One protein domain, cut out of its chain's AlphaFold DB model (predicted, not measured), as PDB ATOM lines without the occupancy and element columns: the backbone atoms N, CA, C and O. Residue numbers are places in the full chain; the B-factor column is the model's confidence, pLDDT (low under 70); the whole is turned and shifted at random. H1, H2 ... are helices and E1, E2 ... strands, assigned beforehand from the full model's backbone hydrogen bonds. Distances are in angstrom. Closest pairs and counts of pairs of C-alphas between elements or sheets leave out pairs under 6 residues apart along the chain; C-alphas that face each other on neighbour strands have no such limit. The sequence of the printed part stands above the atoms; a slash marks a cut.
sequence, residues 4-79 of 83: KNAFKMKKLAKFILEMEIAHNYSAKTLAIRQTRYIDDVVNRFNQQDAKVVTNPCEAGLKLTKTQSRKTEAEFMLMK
ATOM      1  N   LYS A   4     -46.176 -15.292  20.459       45.94
ATOM      2  CA  LYS A   4     -46.240 -16.553  19.696       45.94
ATOM      3  C   LYS A   4     -44.874 -17.030  19.194       45.94
ATOM      4  O   LYS A   4     -44.687 -18.231  19.051       45.94
ATOM      5  N   ASN A   5     -43.942 -16.112  18.941       52.97
ATOM      6  CA  ASN A   5     -42.625 -16.445  18.395       52.97
ATOM      7  C   ASN A   5     -41.612 -16.819  19.488       52.97
ATOM      8  O   ASN A   5     -40.610 -17.456  19.183       52.97
ATOM      9  N   ALA A   6     -41.884 -16.463  20.749       54.19
ATOM     10  CA  ALA A   6     -41.069 -16.860  21.897       54.19
ATOM     11  C   ALA A   6     -41.278 -18.333  22.291       54.19
ATOM     12  O   ALA A   6     -40.378 -18.962  22.837       54.19
ATOM     13  N   PHE A   7     -42.443 -18.913  21.981       50.06
ATOM     14  CA  PHE A   7     -42.791 -20.267  22.406       50.06
ATOM     15  C   PHE A   7     -42.773 -21.255  21.234       50.06
ATOM     16  O   PHE A   7     -43.767 -21.468  20.538       50.06
ATOM     17  N   LYS A   8     -41.635 -21.935  21.053       53.81
ATOM     18  CA  LYS A   8     -41.573 -23.197  20.302       53.81
ATOM     19  C   LYS A   8     -42.311 -24.269  21.108       53.81
ATOM     20  O   LYS A   8     -41.663 -24.945  21.889       53.81
ATOM     21  N   MET A   9     -43.620 -24.471  20.948       47.41
ATOM     22  CA  MET A   9     -44.168 -25.841  20.958       47.41
ATOM     23  C   MET A   9     -45.652 -25.923  20.600       47.41
ATOM     24  O   MET A   9     -46.533 -25.361  21.243       47.41
ATOM     25  N   LYS A  10     -45.900 -26.752  19.585       47.03
ATOM     26  CA  LYS A  10     -47.186 -27.271  19.137       47.03
ATOM     27  C   LYS A  10     -47.192 -28.763  19.484       47.03
ATOM     28  O   LYS A  10     -46.781 -29.564  18.655       47.03
ATOM     29  N   LYS A  11     -47.567 -29.125  20.716       40.12
ATOM     30  CA  LYS A  11     -48.072 -30.461  21.110       40.12
ATOM     31  C   LYS A  11     -48.497 -30.448  22.585       40.12
ATOM     32  O   LYS A  11     -47.676 -30.185  23.448       40.12
ATOM     33  N   LEU A  12     -49.793 -30.718  22.796       47.22
ATOM     34  CA  LEU A  12     -50.505 -31.047  24.041       47.22
ATOM     35  C   LEU A  12     -49.927 -30.458  25.334       47.22
ATOM     36  O   LEU A  12     -48.981 -31.042  25.834       47.22
ATOM     37  N   ALA A  13     -50.558 -29.400  25.871       54.50
ATOM     38  CA  ALA A  13     -50.800 -29.034  27.288       54.50
ATOM     39  C   ALA A  13     -49.813 -29.437  28.422       54.50
ATOM     40  O   ALA A  13     -50.153 -29.309  29.592       54.50
ATOM     41  N   LYS A  14     -48.610 -29.922  28.117       55.19
ATOM     42  CA  LYS A  14     -47.579 -30.392  29.048       55.19
ATOM     43  C   LYS A  14     -46.630 -29.268  29.430       55.19
ATOM     44  O   LYS A  14     -45.994 -29.359  30.467       55.19
ATOM     45  N   PHE A  15     -46.565 -28.224  28.605       57.31
ATOM     46  CA  PHE A  15     -45.769 -27.032  28.846       57.31
ATOM     47  C   PHE A  15     -46.614 -25.799  28.533       57.31
ATOM     48  O   PHE A  15     -46.850 -25.485  27.365       57.31
ATOM     49  N   ILE A  16     -47.105 -25.121  29.569       62.91
ATOM     50  CA  ILE A  16     -47.721 -23.795  29.438       62.91
ATOM     51  C   ILE A  16     -46.663 -22.795  29.875       62.91
ATOM     52  O   ILE A  16     -46.205 -22.868  31.007       62.91
ATOM     53  N   LEU A  17     -46.261 -21.880  28.986       66.00
ATOM     54  CA  LEU A  17     -45.281 -20.832  29.310       66.00
ATOM     55  C   LEU A  17     -43.985 -21.393  29.931       66.00
ATOM     56  O   LEU A  17     -43.473 -20.838  30.893       66.00
ATOM     57  N   GLU A  18     -43.485 -22.519  29.406       66.75
ATOM     58  CA  GLU A  18     -42.276 -23.212  29.905       66.75
ATOM     59  C   GLU A  18     -42.413 -23.877  31.284       66.75
ATOM     60  O   GLU A  18     -41.459 -24.465  31.786       66.75
ATOM     61  N   MET A  19     -43.615 -23.871  31.860       78.00
ATOM     62  CA  MET A  19     -43.949 -24.603  33.077       78.00
ATOM     63  C   MET A  19     -44.458 -25.999  32.717       78.00
ATOM     64  O   MET A  19     -45.431 -26.140  31.972       78.00
ATOM     65  N   GLU A  20     -43.809 -27.028  33.248       83.56
ATOM     66  CA  GLU A  20     -44.214 -28.421  33.099       83.56
ATOM     67  C   GLU A  20     -45.471 -28.695  33.930       83.56
ATOM     68  O   GLU A  20     -45.514 -28.406  35.125       83.56
ATOM     69  N   ILE A  21     -46.488 -29.300  33.318       85.12
ATOM     70  CA  ILE A  21     -47.677 -29.785  34.020       85.12
ATOM     71  C   ILE A  21     -47.559 -31.296  34.202       85.12
ATOM     72  O   ILE A  21     -47.642 -32.068  33.245       85.12
ATOM     73  N   ALA A  22     -47.407 -31.717  35.452       84.25
ATOM     74  CA  ALA A  22     -47.309 -33.105  35.859       84.25
ATOM     75  C   ALA A  22     -48.625 -33.565  36.488       84.25
ATOM     76  O   ALA A  22     -48.967 -33.197  37.611       84.25
ATOM     77  N   HIS A  23     -49.367 -34.389  35.755       87.31
ATOM     78  CA  HIS A  23     -50.624 -34.954  36.229       87.31
ATOM     79  C   HIS A  23     -50.386 -36.346  36.821       87.31
ATOM     80  O   HIS A  23     -49.905 -37.246  36.134       87.31
ATOM     81  N   ASN A  24     -50.758 -36.537  38.083       91.00
ATOM     82  CA  ASN A  24     -50.876 -37.847  38.705       91.00
ATOM     83  C   ASN A  24     -52.360 -38.233  38.800       91.00
ATOM     84  O   ASN A  24     -53.067 -37.816  39.717       91.00
ATOM     85  N   TYR A  25     -52.824 -39.045  37.850       92.44
ATOM     86  CA  TYR A  25     -54.221 -39.486  37.768       92.44
ATOM     87  C   TYR A  25     -54.646 -40.387  38.934       92.44
ATOM     88  O   TYR A  25     -55.796 -40.324  39.361       92.44
ATOM     89  N   SER A  26     -53.730 -41.200  39.469       94.38
ATOM     90  CA  SER A  26     -54.015 -42.105  40.590       94.38
ATOM     91  C   SER A  26     -54.275 -41.320  41.875       94.38
ATOM     92  O   SER A  26     -55.290 -41.527  42.535       94.38
ATOM     93  N   ALA A  27     -53.412 -40.348  42.172       94.75
ATOM     94  CA  ALA A  27     -53.588 -39.453  43.312       94.75
ATOM     95  C   ALA A  27     -54.572 -38.301  43.033       94.75
ATOM     96  O   ALA A  27     -54.843 -37.509  43.931       94.75
ATOM     97  N   LYS A  28     -55.079 -38.177  41.797       93.44
ATOM     98  CA  LYS A  28     -55.895 -37.049  41.314       93.44
ATOM     99  C   LYS A  28     -55.261 -35.680  41.611       93.44
ATOM    100  O   LYS A  28     -55.954 -34.735  41.977       93.44
ATOM    101  N   THR A  29     -53.940 -35.572  41.460       93.69
ATOM    102  CA  THR A  29     -53.186 -34.328  41.689       93.69
ATOM    103  C   THR A  29     -52.568 -33.801  40.402       93.69
ATOM    104  O   THR A  29     -52.195 -34.558  39.506       93.69
ATOM    105  N   LEU A  30     -52.430 -32.480  40.323       89.50
ATOM    106  CA  LEU A  30     -51.748 -31.788  39.239       89.50
ATOM    107  C   LEU A  30     -50.674 -30.894  39.852       89.50
ATOM    108  O   LEU A  30     -50.973 -30.034  40.677       89.50
ATOM    109  N   ALA A  31     -49.426 -31.122  39.470       87.19
ATOM    110  CA  ALA A  31     -48.289 -30.319  39.881       87.19
ATOM    111  C   ALA A  31     -47.804 -29.478  38.703       87.19
ATOM    112  O   ALA A  31     -47.755 -29.951  37.568       87.19
ATOM    113  N   ILE A  32     -47.423 -28.239  38.985       86.31
ATOM    114  CA  ILE A  32     -46.752 -27.365  38.027       86.31
ATOM    115  C   ILE A  32     -45.288 -27.297  38.449       86.31
ATOM    116  O   ILE A  32     -44.993 -26.960  39.595       86.31
ATOM    117  N   ARG A  33     -44.374 -27.652  37.548       84.31
ATOM    118  CA  ARG A  33     -42.927 -27.621  37.774       84.31
ATOM    119  C   ARG A  33     -42.283 -26.604  36.846       84.31
ATOM    120  O   ARG A  33     -42.725 -26.394  35.722       84.31
ATOM    121  N   GLN A  34     -41.221 -25.975  37.325       82.31
ATOM    122  CA  GLN A  34     -40.471 -24.944  36.605       82.31
ATOM    123  C   GLN A  34     -38.965 -25.213  36.676       82.31
ATOM    124  O   GLN A  34     -38.167 -24.295  36.809       82.31
ATOM    125  N   THR A  35     -38.567 -26.482  36.621       83.25
ATOM    126  CA  THR A  35     -37.160 -26.895  36.754       83.25
ATOM    127  C   THR A  35     -36.264 -26.198  35.734       83.25
ATOM    128  O   THR A  35     -35.294 -25.562  36.121       83.25
ATOM    129  N   ARG A  36     -36.665 -26.182  34.457       81.12
ATOM    130  CA  ARG A  36     -35.904 -25.503  33.398       81.12
ATOM    131  C   ARG A  36     -35.758 -23.997  33.630       81.12
ATOM    132  O   ARG A  36     -34.689 -23.452  33.408       81.12
ATOM    133  N   TYR A  37     -36.816 -23.331  34.095       82.25
ATOM    134  CA  TYR A  37     -36.751 -21.901  34.404       82.25
ATOM    135  C   TYR A  37     -35.755 -21.619  35.534       82.25
ATOM    136  O   TYR A  37     -34.987 -20.666  35.447       82.25
ATOM    137  N   ILE A  38     -35.742 -22.463  36.571       84.25
ATOM    138  CA  ILE A  38     -34.767 -22.358  37.661       84.25
ATOM    139  C   ILE A  38     -33.348 -22.514  37.104       84.25
ATOM    140  O   ILE A  38     -32.513 -21.651  37.366       84.25
ATOM    141  N   ASP A  39     -33.093 -23.539  36.288       86.44
ATOM    142  CA  ASP A  39     -31.776 -23.771  35.679       86.44
ATOM    143  C   ASP A  39     -31.327 -22.586  34.805       86.44
ATOM    144  O   ASP A  39     -30.188 -22.126  34.900       86.44
ATOM    145  N   ASP A  40     -32.232 -22.043  33.985       84.12
ATOM    146  CA  ASP A  40     -31.962 -20.899  33.113       84.12
ATOM    147  C   ASP A  40     -31.628 -19.634  33.920       84.12
ATOM    148  O   ASP A  40     -30.700 -18.901  33.571       84.12
ATOM    149  N   VAL A  41     -32.351 -19.370  35.015       82.62
ATOM    150  CA  VAL A  41     -32.099 -18.225  35.909       82.62
ATOM    151  C   VAL A  41     -30.769 -18.390  36.637       82.62
ATOM    152  O   VAL A  41     -29.956 -17.463  36.631       82.62
ATOM    153  N   VAL A  42     -30.517 -19.567  37.214       89.31
ATOM    154  CA  VAL A  42     -29.257 -19.880  37.905       89.31
ATOM    155  C   VAL A  42     -28.074 -19.685  36.957       89.31
ATOM    156  O   VAL A  42     -27.092 -19.039  37.326       89.31
ATOM    157  N   ASN A  43     -28.192 -20.160  35.715       90.12
ATOM    158  CA  ASN A  43     -27.154 -19.983  34.708       90.12
ATOM    159  C   ASN A  43     -26.981 -18.527  34.281       90.12
ATOM    160  O   ASN A  43     -25.858 -18.031  34.213       90.12
ATOM    161  N   ARG A  44     -28.083 -17.818  34.027       89.44
ATOM    162  CA  ARG A  44     -28.063 -16.421  33.580       89.44
ATOM    163  C   ARG A  44     -27.357 -15.491  34.565       89.44
ATOM    164  O   ARG A  44     -26.734 -14.523  34.134       89.44
ATOM    165  N   PHE A  45     -27.476 -15.762  35.862       86.94
ATOM    166  CA  PHE A  45     -26.883 -14.941  36.917       86.94
ATOM    167  C   PHE A  45     -25.594 -15.532  37.508       86.94
ATOM    168  O   PHE A  45     -25.086 -14.989  38.485       86.94
ATOM    169  N   ASN A  46     -25.042 -16.596  36.908       90.75
ATOM    170  CA  ASN A  46     -23.841 -17.298  37.380       90.75
ATOM    171  C   ASN A  46     -23.937 -17.731  38.856       90.75
ATOM    172  O   ASN A  46     -23.020 -17.517  39.650       90.75
ATOM    173  N   GLN A  47     -25.088 -18.285  39.244       92.06
ATOM    174  CA  GLN A  47     -25.390 -18.682  40.621       92.06
ATOM    175  C   GLN A  47     -25.294 -20.198  40.852       92.06
ATOM    176  O   GLN A  47     -25.837 -20.689  41.839       92.06
ATOM    177  N   GLN A  48     -24.622 -20.947  39.973       93.06
ATOM    178  CA  GLN A  48     -24.506 -22.409  40.075       93.06
ATOM    179  C   GLN A  48     -23.863 -22.845  41.402       93.06
ATOM    180  O   GLN A  48     -24.303 -23.820  42.003       93.06
ATOM    181  N   ASP A  49     -22.887 -22.070  41.884       92.62
ATOM    182  CA  ASP A  49     -22.153 -22.312  43.134       92.62
ATOM    183  C   ASP A  49     -22.545 -21.325  44.250       92.62
ATOM    184  O   ASP A  49     -21.795 -21.098  45.207       92.62
ATOM    185  N   ALA A  50     -23.706 -20.670  44.125       88.75
ATOM    186  CA  ALA A  50     -24.154 -19.708  45.121       88.75
ATOM    187  C   ALA A  50     -24.357 -20.394  46.481       88.75
ATOM    188  O   ALA A  50     -25.022 -21.425  46.599       88.75
ATOM    189  N   LYS A  51     -23.801 -19.796  47.541       89.12
ATOM    190  CA  LYS A  51     -24.007 -20.287  48.908       89.12
ATOM    191  C   LYS A  51     -25.483 -20.180  49.270       89.12
ATOM    192  O   LYS A  51     -26.127 -19.173  48.976       89.12
ATOM    193  N   VAL A  52     -25.990 -21.190  49.972       82.12
ATOM    194  CA  VAL A  52     -27.334 -21.133  50.547       82.12
ATOM    195  C   VAL A  52     -27.380 -19.964  51.526       82.12
ATOM    196  O   VAL A  52     -26.644 -19.930  52.510       82.12
ATOM    197  N   VAL A  53     -28.242 -19.001  51.233       82.19
ATOM    198  CA  VAL A  53     -28.557 -17.884  52.117       82.19
ATOM    199  C   VAL A  53     -30.007 -18.006  52.550       82.19
ATOM    200  O   VAL A  53     -30.855 -18.518  51.818       82.19
ATOM    201  N   THR A  54     -30.302 -17.546  53.758       82.69
ATOM    202  CA  THR A  54     -31.683 -17.435  54.222       82.69
ATOM    203  C   THR A  54     -32.432 -16.448  53.337       82.69
ATOM    204  O   THR A  54     -31.940 -15.347  53.083       82.69
ATOM    205  N   ASN A  55     -33.624 -16.833  52.879       79.38
ATOM    206  CA  ASN A  55     -34.512 -15.903  52.195       79.38
ATOM    207  C   ASN A  55     -34.796 -14.721  53.147       79.38
ATOM    208  O   ASN A  55     -35.202 -14.971  54.284       79.38
ATOM    209  N   PRO A  56     -34.571 -13.458  52.731       81.19
ATOM    210  CA  PRO A  56     -34.885 -12.295  53.563       81.19
ATOM    211  C   PRO A  56     -36.381 -12.194  53.895       81.19
ATOM    212  O   PRO A  56     -36.751 -11.553  54.875       81.19
ATOM    213  N   CYS A  57     -37.243 -12.837  53.104       83.12
ATOM    214  CA  CYS A  57     -38.646 -13.032  53.429       83.12
ATOM    215  C   CYS A  57     -38.841 -14.345  54.191       83.12
ATOM    216  O   CYS A  57     -38.416 -15.412  53.739       83.12
ATOM    217  N   GLU A  58     -39.562 -14.274  55.308       85.81
ATOM    218  CA  GLU A  58     -39.948 -15.460  56.067       85.81
ATOM    219  C   GLU A  58     -40.762 -16.439  55.211       85.81
ATOM    220  O   GLU A  58     -41.663 -16.059  54.449       85.81
ATOM    221  N   ALA A  59     -40.464 -17.728  55.366       83.38
ATOM    222  CA  ALA A  59     -41.248 -18.784  54.751       83.38
ATOM    223  C   ALA A  59     -42.693 -18.713  55.268       83.38
ATOM    224  O   ALA A  59     -42.944 -18.796  56.467       83.38
ATOM    225  N   GLY A  60     -43.652 -18.556  54.354       85.25
ATOM    226  CA  GLY A  60     -45.064 -18.409  54.711       85.25
ATOM    227  C   GLY A  60     -45.518 -16.973  54.986       85.25
ATOM    228  O   GLY A  60     -46.661 -16.796  55.415       85.25
ATOM    229  N   LEU A  61     -44.692 -15.955  54.697       87.56
ATOM    230  CA  LEU A  61     -45.120 -14.555  54.716       87.56
ATOM    231  C   LEU A  61     -46.369 -14.374  53.839       87.56
ATOM    232  O   LEU A  61     -46.324 -14.464  52.609       87.56
ATOM    233  N   LYS A  62     -47.510 -14.114  54.482       88.56
ATOM    234  CA  LYS A  62     -48.772 -13.869  53.784       88.56
ATOM    235  C   LYS A  62     -48.788 -12.440  53.279       88.56
ATOM    236  O   LYS A  62     -48.961 -11.505  54.058       88.56
ATOM    237  N   LEU A  63     -48.658 -12.286  51.968       87.00
ATOM    238  CA  LEU A  63     -48.875 -10.995  51.339       87.00
ATOM    239  C   LEU A  63     -50.361 -10.635  51.403       87.00
ATOM    240  O   LEU A  63     -51.227 -11.449  51.078       87.00
ATOM    241  N   THR A  64     -50.667  -9.414  51.832       90.06
ATOM    242  CA  THR A  64     -52.047  -8.927  51.941       90.06
ATOM    243  C   THR A  64     -52.254  -7.673  51.101       90.06
ATOM    244  O   THR A  64     -51.318  -6.948  50.772       90.06
ATOM    245  N   LYS A  65     -53.519  -7.374  50.780       87.56
ATOM    246  CA  LYS A  65     -53.884  -6.190  49.984       87.56
ATOM    247  C   LYS A  65     -53.464  -4.868  50.629       87.56
ATOM    248  O   LYS A  65     -53.406  -3.860  49.936       87.56
ATOM    249  N   THR A  66     -53.181  -4.844  51.932       88.69
ATOM    250  CA  THR A  66     -52.742  -3.619  52.612       88.69
ATOM    251  C   THR A  66     -51.308  -3.226  52.260       88.69
ATOM    252  O   THR A  66     -50.971  -2.061  52.450       88.69
ATOM    253  N   GLN A  67     -50.507  -4.160  51.733       85.81
ATOM    254  CA  GLN A  67     -49.143  -3.928  51.240       85.81
ATOM    255  C   GLN A  67     -49.120  -3.421  49.792       85.81
ATOM    256  O   GLN A  67     -48.069  -3.030  49.290       85.81
ATOM    257  N   SER A  68     -50.268  -3.414  49.112       87.00
ATOM    258  CA  SER A  68     -50.401  -2.750  47.821       87.00
ATOM    259  C   SER A  68     -50.307  -1.235  47.992       87.00
ATOM    260  O   SER A  68     -50.795  -0.684  48.979       87.00
ATOM    261  N   ARG A  69     -49.758  -0.561  46.978       87.25
ATOM    262  CA  ARG A  69     -49.846   0.898  46.813       87.25
ATOM    263  C   ARG A  69     -51.282   1.394  47.031       87.25
ATOM    264  O   ARG A  69     -52.226   0.829  46.472       87.25
ATOM    265  N   LYS A  70     -51.442   2.449  47.822       92.12
ATOM    266  CA  LYS A  70     -52.736   3.065  48.160       92.12
ATOM    267  C   LYS A  70     -52.891   4.449  47.546       92.12
ATOM    268  O   LYS A  70     -54.014   4.900  47.350       92.12
ATOM    269  N   THR A  71     -51.780   5.111  47.242       94.06
ATOM    270  CA  THR A  71     -51.758   6.482  46.727       94.06
ATOM    271  C   THR A  71     -51.218   6.548  45.302       94.06
ATOM    272  O   THR A  71     -50.463   5.683  44.848       94.06
ATOM    273  N   GLU A  72     -51.580   7.616  44.593       93.62
ATOM    274  CA  GLU A  72     -51.051   7.890  43.255       93.62
ATOM    275  C   GLU A  72     -49.539   8.153  43.289       93.62
ATOM    276  O   GLU A  72     -48.810   7.729  42.397       93.62
ATOM    277  N   ALA A  73     -49.036   8.764  44.363       94.62
ATOM    278  CA  ALA A  73     -47.604   8.972  44.553       94.62
ATOM    279  C   ALA A  73     -46.837   7.639  44.639       94.62
ATOM    280  O   ALA A  73     -45.835   7.458  43.945       94.62
ATOM    281  N   GLU A  74     -47.328   6.673  45.426       92.81
ATOM    282  CA  GLU A  74     -46.739   5.327  45.509       92.81
ATOM    283  C   GLU A  74     -46.811   4.597  44.166       92.81
ATOM    284  O   GLU A  74     -45.863   3.915  43.779       92.81
ATOM    285  N   PHE A  75     -47.912   4.758  43.424       91.06
ATOM    286  CA  PHE A  75     -48.006   4.199  42.080       91.06
ATOM    287  C   PHE A  75     -46.935   4.748  41.156       91.06
ATOM    288  O   PHE A  75     -46.226   3.974  40.516       91.06
ATOM    289  N   MET A  76     -46.815   6.071  41.100       94.12
ATOM    290  CA  MET A  76     -45.872   6.741  40.220       94.12
ATOM    291  C   MET A  76     -44.426   6.417  40.602       94.12
ATOM    292  O   MET A  76     -43.598   6.241  39.714       94.12
ATOM    293  N   LEU A  77     -44.136   6.215  41.892       91.00
ATOM    294  CA  LEU A  77     -42.826   5.762  42.365       91.00
ATOM    295  C   LEU A  77     -42.458   4.350  41.878       91.00
ATOM    296  O   LEU A  77     -41.282   4.059  41.640       91.00
ATOM    297  N   MET A  78     -43.445   3.458  41.781       88.88
ATOM    298  CA  MET A  78     -43.258   2.064  41.361       88.88
ATOM    299  C   MET A  78     -43.372   1.886  39.841       88.88
ATOM    300  O   MET A  78     -42.968   0.862  39.292       88.88
ATOM    301  N   LYS A  79     -43.924   2.877  39.138       89.75
ATOM    302  CA  LYS A  79     -44.171   2.825  37.699       89.75
ATOM    303  C   LYS A  79     -42.851   2.753  36.926       89.75
ATOM    304  O   LYS A  79     -42.002   3.628  37.039       89.75
TER     305      LYS A  79
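What this domain is: This is residues 4 to 79 of the 83 residues of the protein "Polyprotein" of Phytophthora megakarya (UniProt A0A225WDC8). A winding chain with little regular structure: a loop, residues 4 to 18, leads into the hairpin E1 and E2, H1 follows, and a long link, residues 45 to 71, runs to H2, far from the rest. The printed part has 76 residues, 28 of them in named elements, under half: two strands, then two helices, a mixed class with an antiparallel sheet, E1 - E2. It is extended, with a radius of gyration of the C-alphas of 18.5 A and spans of 46 by 35 by 32 A.

How they stand to each other: E1, residues 19 to 24, and E2, residues 29 to 33, form an antiparallel hairpin at 157 degrees; N 22 and O 31, 2.8 A apart, are within hydrogen-bond range. Residues 15 to 16 pair antiparallel with residues 19 to 20 of E1. The closest C-alphas of E1 and H1, residues 35 to 44, are those of Met 19 and Tyr 37, 7.8 A apart. H2, residues 72 to 78, is apart from E1, E2 and H1. In H1 and H2 every O i to N i+4 pair is within hydrogen-bond range.

Where its parts are: E1, 16.0 A long, begins at C-alpha 19, (-43.949, -24.603, 33.077). E2 measures 12.9 A, H1 14.2 A and H2 9.9 A, ending at C-alpha 78, (-43.258, 2.064, 41.361).

The domain as a whole: The C-alphas farthest apart, of Ser 26 and Ala 73, are 51.6 A apart. The printed part has no cut; the link H1 to H2 is long. Residues 4 to 18 have pLDDT under 70.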